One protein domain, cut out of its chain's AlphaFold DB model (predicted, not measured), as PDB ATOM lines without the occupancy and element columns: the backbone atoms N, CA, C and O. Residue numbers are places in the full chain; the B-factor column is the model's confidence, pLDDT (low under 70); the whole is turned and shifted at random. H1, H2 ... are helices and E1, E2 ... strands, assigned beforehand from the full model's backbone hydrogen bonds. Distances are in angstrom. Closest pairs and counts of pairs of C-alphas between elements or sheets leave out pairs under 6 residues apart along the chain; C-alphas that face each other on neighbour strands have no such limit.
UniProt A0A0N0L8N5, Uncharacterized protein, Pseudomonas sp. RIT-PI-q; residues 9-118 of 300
ATOM      1  N   GLU A   9     -35.724  45.413 -30.040       96.56
ATOM      2  CA  GLU A   9     -35.346  44.074 -29.583       96.56
ATOM      3  C   GLU A   9     -36.336  43.033 -30.112       96.56
ATOM      4  O   GLU A   9     -35.932  42.074 -30.766       96.56
ATOM      5  N   SER A  10     -37.641  43.274 -29.954       95.69
ATOM      6  CA  SER A  10     -38.671  42.346 -30.444       95.69
ATOM      7  C   SER A  10     -38.663  42.184 -31.974       95.69
ATOM      8  O   SER A  10     -38.933  41.101 -32.490       95.69
ATOM      9  N   LEU A  11     -38.323  43.241 -32.725       96.25
ATOM     10  CA  LEU A  11     -38.154  43.161 -34.181       96.25
ATOM     11  C   LEU A  11     -36.870  42.421 -34.558       96.25
ATOM     12  O   LEU A  11     -36.836  41.719 -35.568       96.25
ATOM     13  N   THR A  12     -35.824  42.549 -33.744       96.56
ATOM     14  CA  THR A  12     -34.580  41.789 -33.911       96.56
ATOM     15  C   THR A  12     -34.827  40.294 -33.706       96.56
ATOM     16  O   THR A  12     -34.362  39.486 -34.511       96.56
ATOM     17  N   GLU A  13     -35.617  39.921 -32.697       96.38
ATOM     18  CA  GLU A  13     -36.061  38.540 -32.475       96.38
ATOM     19  C   GLU A  13     -36.907  38.022 -33.644       96.38
ATOM     20  O   GLU A  13     -36.650  36.935 -34.163       96.38
ATOM     21  N   LEU A  14     -37.865  38.820 -34.128       96.19
ATOM     22  CA  LEU A  14     -38.679  38.468 -35.295       96.19
ATOM     23  C   LEU A  14     -37.809  38.224 -36.539       96.19
ATOM     24  O   LEU A  14     -37.986  37.236 -37.256       96.19
ATOM     25  N   HIS A  15     -36.829  39.094 -36.779       95.50
ATOM     26  CA  HIS A  15     -35.873  38.931 -37.869       95.50
ATOM     27  C   HIS A  15     -35.002  37.675 -37.699       95.50
ATOM     28  O   HIS A  15     -34.695  37.000 -38.686       95.50
ATOM     29  N   ALA A  16     -34.628  37.310 -36.469       95.75
ATOM     30  CA  ALA A  16     -33.903  36.071 -36.197       95.75
ATOM     31  C   ALA A  16     -34.735  34.827 -36.557       95.75
ATOM     32  O   ALA A  16     -34.205  33.920 -37.203       95.75
ATOM     33  N   VAL A  17     -36.035  34.817 -36.234       96.25
ATOM     34  CA  VAL A  17     -36.967  33.742 -36.623       96.25
ATOM     35  C   VAL A  17     -37.073  33.634 -38.147       96.25
ATOM     36  O   VAL A  17     -36.959  32.539 -38.697       96.25
ATOM     37  N   TYR A  18     -37.191  34.760 -38.857       94.75
ATOM     38  CA  TYR A  18     -37.196  34.765 -40.324       94.75
ATOM     39  C   TYR A  18     -35.900  34.190 -40.919       94.75
ATOM     40  O   TYR A  18     -35.935  33.330 -41.802       94.75
ATOM     41  N   LYS A  19     -34.736  34.608 -40.406       93.69
ATOM     42  CA  LYS A  19     -33.440  34.055 -40.833       93.69
ATOM     43  C   LYS A  19     -33.343  32.557 -40.568       93.69
ATOM     44  O   LYS A  19     -32.775  31.833 -41.384       93.69
ATOM     45  N   GLN A  20     -33.872  32.103 -39.436       94.88
ATOM     46  CA  GLN A  20     -33.892  30.692 -39.090       94.88
ATOM     47  C   GLN A  20     -34.770  29.897 -40.057       94.88
ATOM     48  O   GLN A  20     -34.308  28.876 -40.563       94.88
ATOM     49  N   ALA A  21     -35.967  30.394 -40.386       94.88
ATOM     50  CA  ALA A  21     -36.850  29.790 -41.384       94.88
ATOM     51  C   ALA A  21     -36.155  29.675 -42.750       94.88
ATOM     52  O   ALA A  21     -36.151  28.614 -43.371       94.88
ATOM     53  N   PHE A  22     -35.475  30.741 -43.181       91.38
ATOM     54  CA  PHE A  22     -34.709  30.731 -44.425       91.38
ATOM     55  C   PHE A  22     -33.567  29.706 -44.391       91.38
ATOM     56  O   PHE A  22     -33.345  28.995 -45.366       91.38
ATOM     57  N   ARG A  23     -32.868  29.574 -43.255       91.44
ATOM     58  CA  ARG A  23     -31.784  28.598 -43.069       91.44
ATOM     59  C   ARG A  23     -32.278  27.153 -43.124       91.44
ATOM     60  O   ARG A  23     -31.657  26.350 -43.816       91.44
ATOM     61  N   VAL A  24     -33.359  26.818 -42.414       93.44
ATOM     62  CA  VAL A  24     -33.881  25.436 -42.401       93.44
ATOM     63  C   VAL A  24     -34.436  25.019 -43.763       93.44
ATOM     64  O   VAL A  24     -34.342  23.853 -44.129       93.44
ATOM     65  N   ASN A  25     -34.900  25.991 -44.551       92.25
ATOM     66  CA  ASN A  25     -35.300  25.830 -45.948       92.25
ATOM     67  C   ASN A  25     -34.138  25.976 -46.945       92.25
ATOM     68  O   ASN A  25     -34.344  26.291 -48.116       92.25
ATOM     69  N   GLN A  26     -32.895  25.782 -46.496       89.38
ATOM     70  CA  GLN A  26     -31.702  25.800 -47.348       89.38
ATOM     71  C   GLN A  26     -31.583  27.066 -48.214       89.38
ATOM     72  O   GLN A  26     -31.146  27.012 -49.358       89.38
ATOM     73  N   TYR A  27     -31.944  28.220 -47.649       86.12
ATOM     74  CA  TYR A  27     -31.932  29.521 -48.318       86.12
ATOM     75  C   TYR A  27     -32.897  29.615 -49.516       86.12
ATOM     76  O   TYR A  27     -32.629  30.341 -50.472       86.12
ATOM     77  N   GLY A  28     -34.038  28.920 -49.434       83.69
ATOM     78  CA  GLY A  28     -35.135  28.988 -50.408       83.69
ATOM     79  C   GLY A  28     -35.108  27.901 -51.483       83.69
ATOM     80  O   GLY A  28     -35.967  27.903 -52.358       83.69
ATOM     81  N   ASP A  29     -34.154  26.973 -51.417       82.69
ATOM     82  CA  ASP A  29     -34.071  25.847 -52.355       82.69
ATOM     83  C   ASP A  29     -35.151  24.785 -52.101       82.69
ATOM     84  O   ASP A  29     -35.505  24.026 -53.001       82.69
ATOM     85  N   VAL A  30     -35.667  24.723 -50.871       87.94
ATOM     86  CA  VAL A  30     -36.758  23.829 -50.474       87.94
ATOM     87  C   VAL A  30     -37.831  24.613 -49.721       87.94
ATOM     88  O   VAL A  30     -37.535  25.630 -49.100       87.94
ATOM     89  N   ASP A  31     -39.071  24.124 -49.743       90.31
ATOM     90  CA  ASP A  31     -40.220  24.728 -49.044       90.31
ATOM     91  C   ASP A  31     -40.879  23.712 -48.094       90.31
ATOM     92  O   ASP A  31     -42.074  23.410 -48.160       90.31
ATOM     93  N   HIS A  32     -40.058  23.098 -47.236       94.00
ATOM     94  CA  HIS A  32     -40.520  22.088 -46.275       94.00
ATOM     95  C   HIS A  32     -41.097  22.702 -45.001       94.00
ATOM     96  O   HIS A  32     -41.934  22.077 -44.347       94.00
ATOM     97  N   PHE A  33     -40.656  23.912 -44.655       96.62
ATOM     98  CA  PHE A  33     -41.036  24.590 -43.426       96.62
ATOM     99  C   PHE A  33     -41.633  25.965 -43.699       96.62
ATOM    100  O   PHE A  33     -41.184  26.695 -44.577       96.62
ATOM    101  N   GLN A  34     -42.602  26.365 -42.888       95.19
ATOM    102  CA  GLN A  34     -43.268  27.656 -42.984       95.19
ATOM    103  C   GLN A  34     -43.400  28.308 -41.612       95.19
ATOM    104  O   GLN A  34     -43.461  27.639 -40.578       95.19
ATOM    105  N   LEU A  35     -43.479  29.638 -41.611       95.38
ATOM    106  CA  LEU A  35     -43.845  30.396 -40.423       95.38
ATOM    107  C   LEU A  35     -45.352  30.265 -40.188       95.38
ATOM    108  O   LEU A  35     -46.172  30.807 -40.929       95.38
ATOM    109  N   SER A  36     -45.693  29.540 -39.135       93.94
ATOM    110  CA  SER A  36     -47.050  29.352 -38.628       93.94
ATOM    111  C   SER A  36     -47.300  30.289 -37.450       93.94
ATOM    112  O   SER A  36     -46.373  30.619 -36.712       93.94
ATOM    113  N   HIS A  37     -48.536  30.761 -37.293       93.44
ATOM    114  CA  HIS A  37     -48.916  31.531 -36.111       93.44
ATOM    115  C   HIS A  37     -49.517  30.601 -35.061       93.44
ATOM    116  O   HIS A  37     -50.380  29.794 -35.398       93.44
ATOM    117  N   ILE A  38     -49.152  30.802 -33.794       92.19
ATOM    118  CA  ILE A  38     -49.813  30.143 -32.661       92.19
ATOM    119  C   ILE A  38     -51.257  30.649 -32.571       92.19
ATOM    120  O   ILE A  38     -52.201  29.878 -32.708       92.19
ATOM    121  N   ALA A  39     -51.447  31.964 -32.417       85.94
ATOM    122  CA  ALA A  39     -52.766  32.578 -32.532       85.94
ATOM    123  C   ALA A  39     -53.142  32.791 -34.007       85.94
ATOM    124  O   ALA A  39     -52.503  33.572 -34.714       85.94
ATOM    125  N   ALA A  40     -54.210  32.141 -34.471       81.12
ATOM    126  CA  ALA A  40     -54.574  32.132 -35.885       81.12
ATOM    127  C   ALA A  40     -54.804  33.539 -36.482       81.12
ATOM    128  O   ALA A  40     -55.512  34.390 -35.935       81.12
ATOM    129  N   VAL A  41     -54.292  33.753 -37.698       73.88
ATOM    130  CA  VAL A  41     -54.484  34.998 -38.471       73.88
ATOM    131  C   VAL A  41     -55.925  35.122 -39.005       73.88
ATOM    132  O   VAL A  41     -56.444  36.210 -39.252       73.88
ATOM    133  N   LYS A  42     -56.630  33.999 -39.160       72.12
ATOM    134  CA  LYS A  42     -58.027  33.957 -39.629       72.12
ATOM    135  C   LYS A  42     -59.035  33.724 -38.497       72.12
ATOM    136  O   LYS A  42     -60.157  33.299 -38.758       72.12
ATOM    137  N   GLY A  43     -58.660  34.028 -37.250       70.81
ATOM    138  CA  GLY A  43     -59.579  33.980 -36.112       70.81
ATOM    139  C   GLY A  43     -60.814  34.866 -36.332       70.81
ATOM    140  O   GLY A  43     -60.720  35.930 -36.953       70.81
ATOM    141  N   LYS A  44     -61.983  34.427 -35.833       74.94
ATOM    142  CA  LYS A  44     -63.264  35.140 -36.024       74.94
ATOM    143  C   LYS A  44     -63.242  36.547 -35.418       74.94
ATOM    144  O   LYS A  44     -63.616  37.500 -36.088       74.94
ATOM    145  N   ASN A  45     -62.758  36.671 -34.181       84.12
ATOM    146  CA  ASN A  45     -62.795  37.925 -33.413       84.12
ATOM    147  C   ASN A  45     -61.405  38.514 -33.146       84.12
ATOM    148  O   ASN A  45     -61.278  39.690 -32.807       84.12
ATOM    149  N   THR A  46     -60.361  37.710 -33.314       87.50
ATOM    150  CA  THR A  46     -58.978  38.056 -32.996       87.50
ATOM    151  C   THR A  46     -58.080  37.844 -34.210       87.50
ATOM    152  O   THR A  46     -58.426  37.124 -35.150       87.50
ATOM    153  N   LEU A  47     -56.936  38.520 -34.198       88.81
ATOM    154  CA  LEU A  47     -55.888  38.423 -35.201       88.81
ATOM    155  C   LEU A  47     -54.557  38.186 -34.486       88.81
ATOM    156  O   LEU A  47     -54.193  38.982 -33.620       88.81
ATOM    157  N   GLY A  48     -53.849  37.112 -34.833       91.31
ATOM    158  CA  GLY A  48     -52.496  36.864 -34.333       91.31
ATOM    159  C   GLY A  48     -51.556  38.033 -34.631       91.31
ATOM    160  O   GLY A  48     -51.576  38.589 -35.731       91.31
ATOM    161  N   LEU A  49     -50.755  38.429 -33.641       92.88
ATOM    162  CA  LEU A  49     -49.740  39.467 -33.806       92.88
ATOM    163  C   LEU A  49     -48.457  38.879 -34.401       92.88
ATOM    164  O   LEU A  49     -48.119  37.724 -34.139       92.88
ATOM    165  N   LEU A  50     -47.715  39.685 -35.164       94.00
ATOM    166  CA  LEU A  50     -46.487  39.252 -35.833       94.00
ATOM    167  C   LEU A  50     -45.272  39.356 -34.894       94.00
ATOM    168  O   LEU A  50     -44.357  40.128 -35.132       94.00
ATOM    169  N   HIS A  51     -45.282  38.598 -33.797       95.12
ATOM    170  CA  HIS A  51     -44.200  38.563 -32.800       95.12
ATOM    171  C   HIS A  51     -43.464  37.227 -32.835       95.12
ATOM    172  O   HIS A  51     -44.071  36.200 -33.125       95.12
ATOM    173  N   ALA A  52     -42.173  37.222 -32.487       95.62
ATOM    174  CA  ALA A  52     -41.352  36.009 -32.481       95.62
ATOM    175  C   ALA A  52     -41.941  34.892 -31.595       95.62
ATOM    176  O   ALA A  52     -41.957  33.729 -31.993       95.62
ATOM    177  N   GLU A  53     -42.488  35.240 -30.429       94.19
ATOM    178  CA  GLU A  53     -43.141  34.290 -29.512       94.19
ATOM    179  C   GLU A  53     -44.507  33.785 -30.006       94.19
ATOM    180  O   GLU A  53     -45.058  32.847 -29.447       94.19
ATOM    181  N   ASN A  54     -45.085  34.417 -31.032       95.00
ATOM    182  CA  ASN A  54     -46.361  34.013 -31.619       95.00
ATOM    183  C   ASN A  54     -46.181  33.280 -32.955       95.00
ATOM    184  O   ASN A  54     -47.167  32.910 -33.590       95.00
ATOM    185  N   LEU A  55     -44.934  33.087 -33.387       96.06
ATOM    186  CA  LEU A  55     -44.582  32.376 -34.604       96.06
ATOM    187  C   LEU A  55     -43.875  31.071 -34.265       96.06
ATOM    188  O   LEU A  55     -43.100  31.015 -33.314       96.06
ATOM    189  N   VAL A  56     -44.111  30.042 -35.069       96.75
ATOM    190  CA  VAL A  56     -43.423  28.749 -35.011       96.75
ATOM    191  C   VAL A  56     -42.976  28.385 -36.423       96.75
ATOM    192  O   VAL A  56     -43.761  28.470 -37.372       96.75
ATOM    193  N   ILE A  57     -41.724  27.968 -36.583       97.88
ATOM    194  CA  ILE A  57     -41.252  27.340 -37.820       97.88
ATOM    195  C   ILE A  57     -41.756  25.900 -37.821       97.88
ATOM    196  O   ILE A  57     -41.331  25.077 -37.016       97.88
ATOM    197  N   SER A  58     -42.684  25.598 -38.717       96.38
ATOM    198  CA  SER A  58     -43.424  24.339 -38.704       96.38
ATOM    199  C   SER A  58     -43.397  23.647 -40.063       96.38
ATOM    200  O   SER A  58     -43.242  24.328 -41.077       96.38
ATOM    201  N   PRO A  59     -43.554  22.315 -40.123       97.00
ATOM    202  CA  PRO A  59     -43.687  21.604 -41.386       97.00
ATOM    203  C   PRO A  59     -44.908  22.081 -42.166       97.00
ATOM    204  O   PRO A  59     -46.006  22.190 -41.614       97.00
ATOM    205  N   THR A  60     -44.726  22.309 -43.464       95.75
ATOM    206  CA  THR A  60     -45.773  22.804 -44.363       95.75
ATOM    207  C   THR A  60     -47.036  21.936 -44.314       95.75
ATOM    208  O   THR A  60     -48.146  22.464 -44.243       95.75
ATOM    209  N   GLU A  61     -46.887  20.611 -44.309       94.75
ATOM    210  CA  GLU A  61     -48.021  19.679 -44.332       94.75
ATOM    211  C   GLU A  61     -48.812  19.673 -43.014       94.75
ATOM    212  O   GLU A  61     -50.040  19.774 -43.043       94.75
ATOM    213  N   LEU A  62     -48.131  19.682 -41.862       95.44
ATOM    214  CA  LEU A  62     -48.794  19.789 -40.554       95.44
ATOM    215  C   LEU A  62     -49.510  21.135 -40.397       95.44
ATOM    216  O   LEU A  62     -50.655  21.182 -39.949       95.44
ATOM    217  N   ASN A  63     -48.885  22.230 -40.838       94.25
ATOM    218  CA  ASN A  63     -49.489  23.561 -40.808       94.25
ATOM    219  C   ASN A  63     -50.762  23.635 -41.673       94.25
ATOM    220  O   ASN A  63     -51.800  24.134 -41.230       94.25
ATOM    221  N   LYS A  64     -50.723  23.078 -42.893       92.94
ATOM    222  CA  LYS A  64     -51.905  22.979 -43.766       92.94
ATOM    223  C   LYS A  64     -53.023  22.160 -43.115       92.94
ATOM    224  O   LYS A  64     -54.175  22.591 -43.150       92.94
ATOM    225  N   ALA A  65     -52.690  21.015 -42.517       93.12
ATOM    226  CA  ALA A  65     -53.653  20.146 -41.839       93.12
ATOM    227  C   ALA A  65     -54.252  20.794 -40.576       93.12
ATOM    228  O   ALA A  65     -55.431  20.598 -40.263       93.12
ATOM    229  N   HIS A  66     -53.463  21.600 -39.862       90.75
ATOM    230  CA  HIS A  66     -53.914  22.357 -38.698       90.75
ATOM    231  C   HIS A  66     -54.902  23.469 -39.084       90.75
ATOM    232  O   HIS A  66     -55.931  23.667 -38.425       90.75
ATOM    233  N   GLY A  67     -54.641  24.157 -40.198       88.31
ATOM    234  CA  GLY A  67     -55.553  25.126 -40.794       88.31
ATOM    235  C   GLY A  67     -55.797  26.344 -39.900       88.31
ATOM    236  O   GLY A  67     -54.925  27.188 -39.728       88.31
ATOM    237  N   VAL A  68     -57.022  26.480 -39.382       83.69
ATOM    238  CA  VAL A  68     -57.439  27.607 -38.514       83.69
ATOM    239  C   VAL A  68     -57.734  27.178 -37.078       83.69
ATOM    240  O   VAL A  68     -58.355  27.934 -36.328       83.69
ATOM    241  N   LYS A  69     -57.342  25.953 -36.708       85.00
ATOM    242  CA  LYS A  69     -57.419  25.494 -35.324       85.00
ATOM    243  C   LYS A  69     -56.547  26.395 -34.447       85.00
ATOM    244  O   LYS A  69     -55.601  27.028 -34.906       85.00
ATOM    245  N   HIS A  70     -56.950  26.527 -33.193       82.56
ATOM    246  CA  HIS A  70     -56.283  27.371 -32.213       82.56
ATOM    247  C   HIS A  70     -56.557  26.795 -30.833       82.56
ATOM    248  O   HIS A  70     -57.710  26.503 -30.513       82.56
ATOM    249  N   TYR A  71     -55.512  26.648 -30.024       85.75
ATOM    250  CA  TYR A  71     -55.609  26.080 -28.678       85.75
ATOM    251  C   TYR A  71     -55.716  27.145 -27.572       85.75
ATOM    252  O   TYR A  71     -55.574  26.837 -26.397       85.75
ATOM    253  N   GLY A  72     -55.984  28.409 -27.916       79.06
ATOM    254  CA  GLY A  72     -56.153  29.479 -26.924       79.06
ATOM    255  C   GLY A  72     -54.879  30.259 -26.577       79.06
ATOM    256  O   GLY A  72     -54.971  31.251 -25.859       79.06
ATOM    257  N   SER A  73     -53.711  29.877 -27.100       80.88
ATOM    258  CA  SER A  73     -52.419  30.513 -26.783       80.88
ATOM    259  C   SER A  73     -51.965  31.555 -27.814       80.88
ATOM    260  O   SER A  73     -52.562  31.705 -28.880       80.88
ATOM    261  N   GLY A  74     -50.871  32.258 -27.516       87.56
ATOM    262  CA  GLY A  74     -50.234  33.202 -28.437       87.56
ATOM    263  C   GLY A  74     -50.755  34.638 -28.330       87.56
ATOM    264  O   GLY A  74     -51.821  34.909 -27.775       87.56
ATOM    265  N   LYS A  75     -49.977  35.587 -28.857       91.38
ATOM    266  CA  LYS A  75     -50.318  37.015 -28.836       91.38
ATOM    267  C   LYS A  75     -51.321  37.356 -29.931       91.38
ATOM    268  O   LYS A  75     -51.117  37.050 -31.104       91.38
ATOM    269  N   TYR A  76     -52.378  38.071 -29.564       91.69
ATOM    270  CA  TYR A  76     -53.416  38.494 -30.497       91.69
ATOM    271  C   TYR A  76     -53.906  39.912 -30.214       91.69
ATOM    272  O   TYR A  76     -53.717  40.465 -29.133       91.69
ATOM    273  N   ILE A  77     -54.578  40.488 -31.203       90.94
ATOM    274  CA  ILE A  77     -55.331  41.734 -31.085       90.94
ATOM    275  C   ILE A  77     -56.784  41.495 -31.486       90.94
ATOM    276  O   ILE A  77     -57.067  40.712 -32.395       90.94
ATOM    277  N   SER A  78     -57.720  42.165 -30.813       89.62
ATOM    278  CA  SER A  78     -59.117  42.168 -31.249       89.62
ATOM    279  C   SER A  78     -59.233  42.823 -32.623       89.62
ATOM    280  O   SER A  78     -58.664  43.892 -32.858       89.62
ATOM    281  N   ARG A  79     -60.031  42.237 -33.519       88.44
ATOM    282  CA  ARG A  79     -60.320  42.839 -34.830       88.44
ATOM    283  C   ARG A  79     -60.966  44.216 -34.705       88.44
ATOM    284  O   ARG A  79     -60.689  45.084 -35.524       88.44
ATOM    285  N   THR A  80     -61.756  44.442 -33.655       89.56
ATOM    286  CA  THR A  80     -62.384  45.745 -33.381       89.56
ATOM    287  C   THR A  80     -61.375  46.826 -32.990       89.56
ATOM    288  O   THR A  80     -61.659  48.009 -33.135       89.56
ATOM    289  N   SER A  81     -60.184  46.438 -32.530       87.56
ATOM    290  CA  SER A  81     -59.097  47.354 -32.163       87.56
ATOM    291  C   SER A  81     -58.155  47.661 -33.333       87.56
ATOM    292  O   SER A  81     -57.221  48.454 -33.191       87.56
ATOM    293  N   ILE A  82     -58.356  47.037 -34.498       88.19
ATOM    294  CA  ILE A  82     -57.538  47.289 -35.685       88.19
ATOM    295  C   ILE A  82     -58.023  48.571 -36.350       88.19
ATOM    296  O   ILE A  82     -59.162  48.669 -36.791       88.19
ATOM    297  N   ASN A  83     -57.127  49.550 -36.468       88.62
ATOM    298  CA  ASN A  83     -57.422  50.776 -37.194       88.62
ATOM    299  C   ASN A  83     -57.452  50.513 -38.718       88.62
ATOM    300  O   ASN A  83     -56.403  50.141 -39.261       88.62
ATOM    301  N   PRO A  84     -58.584  50.749 -39.414       87.56
ATOM    302  CA  PRO A  84     -58.720  50.505 -40.853       87.56
ATOM    303  C   PRO A  84     -57.747  51.305 -41.725       87.56
ATOM    304  O   PRO A  84     -57.415  50.863 -42.817       87.56
ATOM    305  N   ARG A  85     -57.218  52.439 -41.240       87.81
ATOM    306  CA  ARG A  85     -56.229  53.250 -41.981       87.81
ATOM    307  C   ARG A  85     -54.927  52.503 -42.293       87.81
ATOM    308  O   ARG A  85     -54.139  52.938 -43.126       87.81
ATOM    309  N   HIS A  86     -54.679  51.415 -41.568       87.88
ATOM    310  CA  HIS A  86     -53.505  50.558 -41.715       87.88
ATOM    311  C   HIS A  86     -53.812  49.288 -42.518       87.88
ATOM    312  O   HIS A  86     -53.018  48.352 -42.493       87.88
ATOM    313  N   ALA A  87     -54.971  49.226 -43.182       87.19
ATOM    314  CA  ALA A  87     -55.269  48.177 -44.144       87.19
ATOM    315  C   ALA A  87     -54.362  48.323 -45.374       87.19
ATOM    316  O   ALA A  87     -54.060  49.440 -45.798       87.19
ATOM    317  N   VAL A  88     -53.911  47.188 -45.892       87.75
ATOM    318  CA  VAL A  88     -53.058  47.085 -47.077       87.75
ATOM    319  C   VAL A  88     -53.845  46.313 -48.121       87.75
ATOM    320  O   VAL A  88     -54.389  45.249 -47.807       87.75
ATOM    321  N   ASP A  89     -53.923  46.860 -49.328       88.62
ATOM    322  CA  ASP A  89     -54.604  46.203 -50.438       88.62
ATOM    323  C   ASP A  89     -53.700  45.153 -51.086       88.62
ATOM    324  O   ASP A  89     -52.474  45.236 -51.043       88.62
ATOM    325  N   LYS A  90     -54.310  44.138 -51.710       88.38
ATOM    326  CA  LYS A  90     -53.569  43.034 -52.342       88.38
ATOM    327  C   LYS A  90     -52.641  43.512 -53.466       88.38
ATOM    328  O   LYS A  90     -51.596  42.906 -53.680       88.38
ATOM    329  N   ASP A  91     -53.041  44.571 -54.162       91.69
ATOM    330  CA  ASP A  91     -52.346  45.104 -55.335       91.69
ATOM    331  C   ASP A  91     -51.483  46.338 -54.994       91.69
ATOM    332  O   ASP A  91     -50.967  47.009 -55.889       91.69
ATOM    333  N   GLU A  92     -51.325  46.662 -53.703       91.31
ATOM    334  CA  GLU A  92     -50.505  47.791 -53.255       91.31
ATOM    335  C   GLU A  92     -49.008  47.501 -53.500       91.31
ATOM    336  O   GLU A  92     -48.525  46.422 -53.138       91.31
ATOM    337  N   PRO A  93     -48.237  48.435 -54.094       90.88
ATOM    338  CA  PRO A  93     -46.813  48.225 -54.338       90.88
ATOM    339  C   PRO A  93     -46.035  47.984 -53.040       90.88
ATOM    340  O   PRO A  93     -46.158  48.755 -52.088       90.88
ATOM    341  N   GLU A  94     -45.155  46.979 -53.029       88.38
ATOM    342  CA  GLU A  94     -44.372  46.595 -51.841       88.38
ATOM    343  C   GLU A  94     -43.607  47.770 -51.212       88.38
ATOM    344  O   GLU A  94     -43.537  47.877 -49.989       88.38
ATOM    345  N   GLY A  95     -43.071  48.678 -52.035       89.38
ATOM    346  CA  GLY A  95     -42.378  49.880 -51.560       89.38
ATOM    347  C   GLY A  95     -43.289  50.823 -50.769       89.38
ATOM    348  O   GLY A  95     -42.913  51.269 -49.691       89.38
ATOM    349  N   ALA A  96     -44.518  51.051 -51.243       90.25
ATOM    350  CA  ALA A  96     -45.492  51.889 -50.542       90.25
ATOM    351  C   ALA A  96     -45.935  51.253 -49.214       90.25
ATOM    352  O   ALA A  96     -46.066  51.940 -48.198       90.25
ATOM    353  N   VAL A  97     -46.101  49.924 -49.200       92.31
ATOM    354  CA  VAL A  97     -46.377  49.178 -47.967       92.31
ATOM    355  C   VAL A  97     -45.219  49.347 -46.984       92.31
ATOM    356  O   VAL A  97     -45.455  49.665 -45.821       92.31
ATOM    357  N   LEU A  98     -43.972  49.200 -47.441       91.44
ATOM    358  CA  LEU A  98     -42.784  49.366 -46.604       91.44
ATOM    359  C   LEU A  98     -42.688  50.775 -46.001       91.44
ATOM    360  O   LEU A  98     -42.454  50.894 -44.799       91.44
ATOM    361  N   ASP A  99     -42.934  51.825 -46.786       92.38
ATOM    362  CA  ASP A  99     -42.922  53.208 -46.295       92.38
ATOM    363  C   ASP A  99     -43.958  53.414 -45.178       92.38
ATOM    364  O   ASP A  99     -43.666  54.005 -44.134       92.38
ATOM    365  N   ARG A 100     -45.161  52.845 -45.334       92.75
ATOM    366  CA  ARG A 100     -46.205  52.870 -44.296       92.75
ATOM    367  C   ARG A 100     -45.815  52.070 -43.056       92.75
ATOM    368  O   ARG A 100     -46.127  52.494 -41.942       92.75
ATOM    369  N   LEU A 101     -45.139  50.933 -43.224       92.50
ATOM    370  CA  LEU A 101     -44.627  50.134 -42.108       92.50
ATOM    371  C   LEU A 101     -43.576  50.910 -41.308       92.50
ATOM    372  O   LEU A 101     -43.656  50.939 -40.079       92.50
ATOM    373  N   ILE A 102     -42.637  51.570 -41.992       93.88
ATOM    374  CA  ILE A 102     -41.614  52.415 -41.364       93.88
ATOM    375  C   ILE A 102     -42.281  53.581 -40.632       93.88
ATOM    376  O   ILE A 102     -41.975  53.815 -39.463       93.88
ATOM    377  N   ALA A 103     -43.245  54.257 -41.262       93.38
ATOM    378  CA  ALA A 103     -43.991  55.344 -40.632       93.38
ATOM    379  C   ALA A 103     -44.794  54.879 -39.403       93.38
ATOM    380  O   ALA A 103     -44.903  55.609 -38.420       93.38
ATOM    381  N   TYR A 104     -45.351  53.663 -39.432       93.25
ATOM    382  CA  TYR A 104     -46.088  53.095 -38.304       93.25
ATOM    383  C   TYR A 104     -45.183  52.722 -37.125       93.25
ATOM    384  O   TYR A 104     -45.535  52.996 -35.978       93.25
ATOM    385  N   LEU A 105     -44.054  52.063 -37.398       94.12
ATOM    386  CA  LEU A 105     -43.099  51.627 -36.374       94.12
ATOM    387  C   LEU A 105     -42.266  52.795 -35.827       94.12
ATOM    388  O   LEU A 105     -41.856  52.771 -34.669       94.12
ATOM    389  N   GLY A 106     -42.040  53.813 -36.656       95.75
ATOM    390  CA  GLY A 106     -41.132  54.924 -36.405       95.75
ATOM    391  C   GLY A 106     -39.734  54.645 -36.955       95.75
ATOM    392  O   GLY A 106     -39.130  53.605 -36.687       95.75
ATOM    393  N   GLU A 107     -39.178  55.611 -37.690       95.50
ATOM    394  CA  GLU A 107     -37.844  55.508 -38.302       95.50
ATOM    395  C   GLU A 107     -36.743  55.191 -37.282       95.50
ATOM    396  O   GLU A 107     -35.847  54.395 -37.559       95.50
ATOM    397  N   SER A 108     -36.828  55.762 -36.077       95.75
ATOM    398  CA  SER A 108     -35.863  55.521 -34.998       95.75
ATOM    399  C   SER A 108     -35.859  54.065 -34.530       95.75
ATOM    400  O   SER A 108     -34.790  53.491 -34.313       95.75
ATOM    401  N   VAL A 109     -37.037  53.442 -34.429       96.12
ATOM    402  CA  VAL A 109     -37.193  52.029 -34.058       96.12
ATOM    403  C   VAL A 109     -36.610  51.135 -35.148       96.12
ATOM    404  O   VAL A 109     -35.855  50.205 -34.851       96.12
ATOM    405  N   VAL A 110     -36.896  51.441 -36.415       95.50
ATOM    406  CA  VAL A 110     -36.367  50.688 -37.561       95.50
ATOM    407  C   VAL A 110     -34.842  50.805 -37.635       95.50
ATOM    408  O   VAL A 110     -34.156  49.789 -37.734       95.50
ATOM    409  N   ALA A 111     -34.291  52.012 -37.515       94.56
ATOM    410  CA  ALA A 111     -32.847  52.239 -37.539       94.56
ATOM    411  C   ALA A 111     -32.127  51.520 -36.384       94.56
ATOM    412  O   ALA A 111     -31.093  50.880 -36.596       94.56
ATOM    413  N   ALA A 112     -32.693  51.568 -35.171       96.44
ATOM    414  CA  ALA A 112     -32.176  50.826 -34.025       96.44
ATOM    415  C   ALA A 112     -32.202  49.311 -34.276       96.44
ATOM    416  O   ALA A 112     -31.205  48.635 -34.026       96.44
ATOM    417  N   THR A 113     -33.288  48.791 -34.852       95.94
ATOM    418  CA  THR A 113     -33.420  47.372 -35.221       95.94
ATOM    419  C   THR A 113     -32.355  46.957 -36.234       95.94
ATOM    420  O   THR A 113     -31.669  45.960 -36.029       95.94
ATOM    421  N   VAL A 114     -32.162  47.731 -37.310       94.69
ATOM    422  CA  VAL A 114     -31.143  47.458 -38.341       94.69
ATOM    423  C   VAL A 114     -29.752  47.356 -37.718       94.69
ATOM    424  O   VAL A 114     -28.995  46.438 -38.044       94.69
ATOM    425  N   LYS A 115     -29.439  48.261 -36.783       95.19
ATOM    426  CA  LYS A 115     -28.174  48.255 -36.046       95.19
ATOM    427  C   LYS A 115     -28.043  47.031 -35.136       95.19
ATOM    428  O   LYS A 115     -27.021  46.353 -35.203       95.19
ATOM    429  N   LEU A 116     -29.053  46.744 -34.312       94.94
ATOM    430  CA  LEU A 116     -29.049  45.629 -33.353       94.94
ATOM    431  C   LEU A 116     -28.971  44.267 -34.050       94.94
ATOM    432  O   LEU A 116     -28.150  43.428 -33.696       94.94
ATOM    433  N   ALA A 117     -29.780  44.071 -35.088       92.50
ATOM    434  CA  ALA A 117     -29.829  42.837 -35.861       92.50
ATOM    435  C   ALA A 117     -28.650  42.681 -36.843       92.50
ATOM    436  O   ALA A 117     -28.530  41.643 -37.504       92.50
ATOM    437  N   GLY A 118     -27.803  43.709 -36.981       92.62
ATOM    438  CA  GLY A 118     -26.694  43.732 -37.931       92.62
ATOM    439  C   GLY A 118     -27.156  43.538 -39.377       92.62
ATOM    440  O   GLY A 118     -26.484  42.844 -40.146       92.62
TER     441      GLY A 118
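Overview. This is residues 9 to 118 of the 300 residues of an uncharacterized protein of Pseudomonas sp. RIT-PI-q (UniProt A0A0N0L8N5). The named parts stand in a loose ring: a ladder of two antiparallel strands, E1 and E3, lies between H1 and the short H2, a smaller antiparallel pair, E2 and E4, follows, and a long link leads round to a corner of two helices, H3 and H4. The ring closes where one end of H4 meets the first residues of H1, while residues 90 to 95 stick out. The printed part has 110 residues, with four named helices and four named strands in the order H1 E1 E2 E3 H2 E4 H3 H4; the class is mixed, helices and strands. It is only just compact, close to loose, with a radius of gyration of the C-alphas of 15.3 A and spans of 38 by 37 by 29 A.

Along the chain. Find C-alpha 9 at (-35.346, 44.074, -29.583); from there H1, residues 9 to 24, runs 22.7 A to C-alpha 24 at (-33.881, 25.436, -42.401). Next come E1, residues 33 to 37, E2, residues 46 to 48, and E3, residues 55 to 59; E1 and E3 are each 12.8 A long. H2 is residues 60 to 66, and E4 is residues 76 to 78. Look then for H3, residues 94 to 105, 16.3 A long, and H4, residues 107 to 116, which runs 14.1 A and ends at C-alpha 116 (-29.049, 45.629, -33.353).

Arrangement. Begin with H1: its C-alpha closest to E3 is that of Ala 21, 6.2 A from that of Ile 57, and the same residue comes closest to E1, 7.0 A from the C-alpha of Gln 34. E1 and E3 are antiparallel at 142 degrees, with N 34 and O 58 within hydrogen-bond range at 2.8 A. H2 is nearest E1 at the C-alphas of Phe 33 and Thr 60, 5.1 A apart. E2 and E4 are antiparallel at 152 degrees; look at N 47 and O 77, 2.8 A apart and within hydrogen-bond range. H3 and H4 are close but not clearly touching, about perpendicular at 85 degrees; their closest C-alphas, of Ile 102 and Val 110, are 6.7 A apart. H1, with residues 9 to 12 alone, and H4 touch only at their ends, the closest C-alphas being those of Thr 12 and Thr 113 at 5.9 A; they run the same way at a steep tilt of 54 degrees. H1 and H3 are apart. In H1, H2, H3 and H4 every O i to N i+4 pair is within hydrogen-bond range.

Size, cuts and confidence. The two C-alphas farthest apart, those of Ala 65 and Ser 108, are 40.2 A apart. The printed part has no cut. The link from E4 to H3, residues 79 to 93, is long. The mean pLDDT of the printed part is 91.1, and no printed residue is under 70.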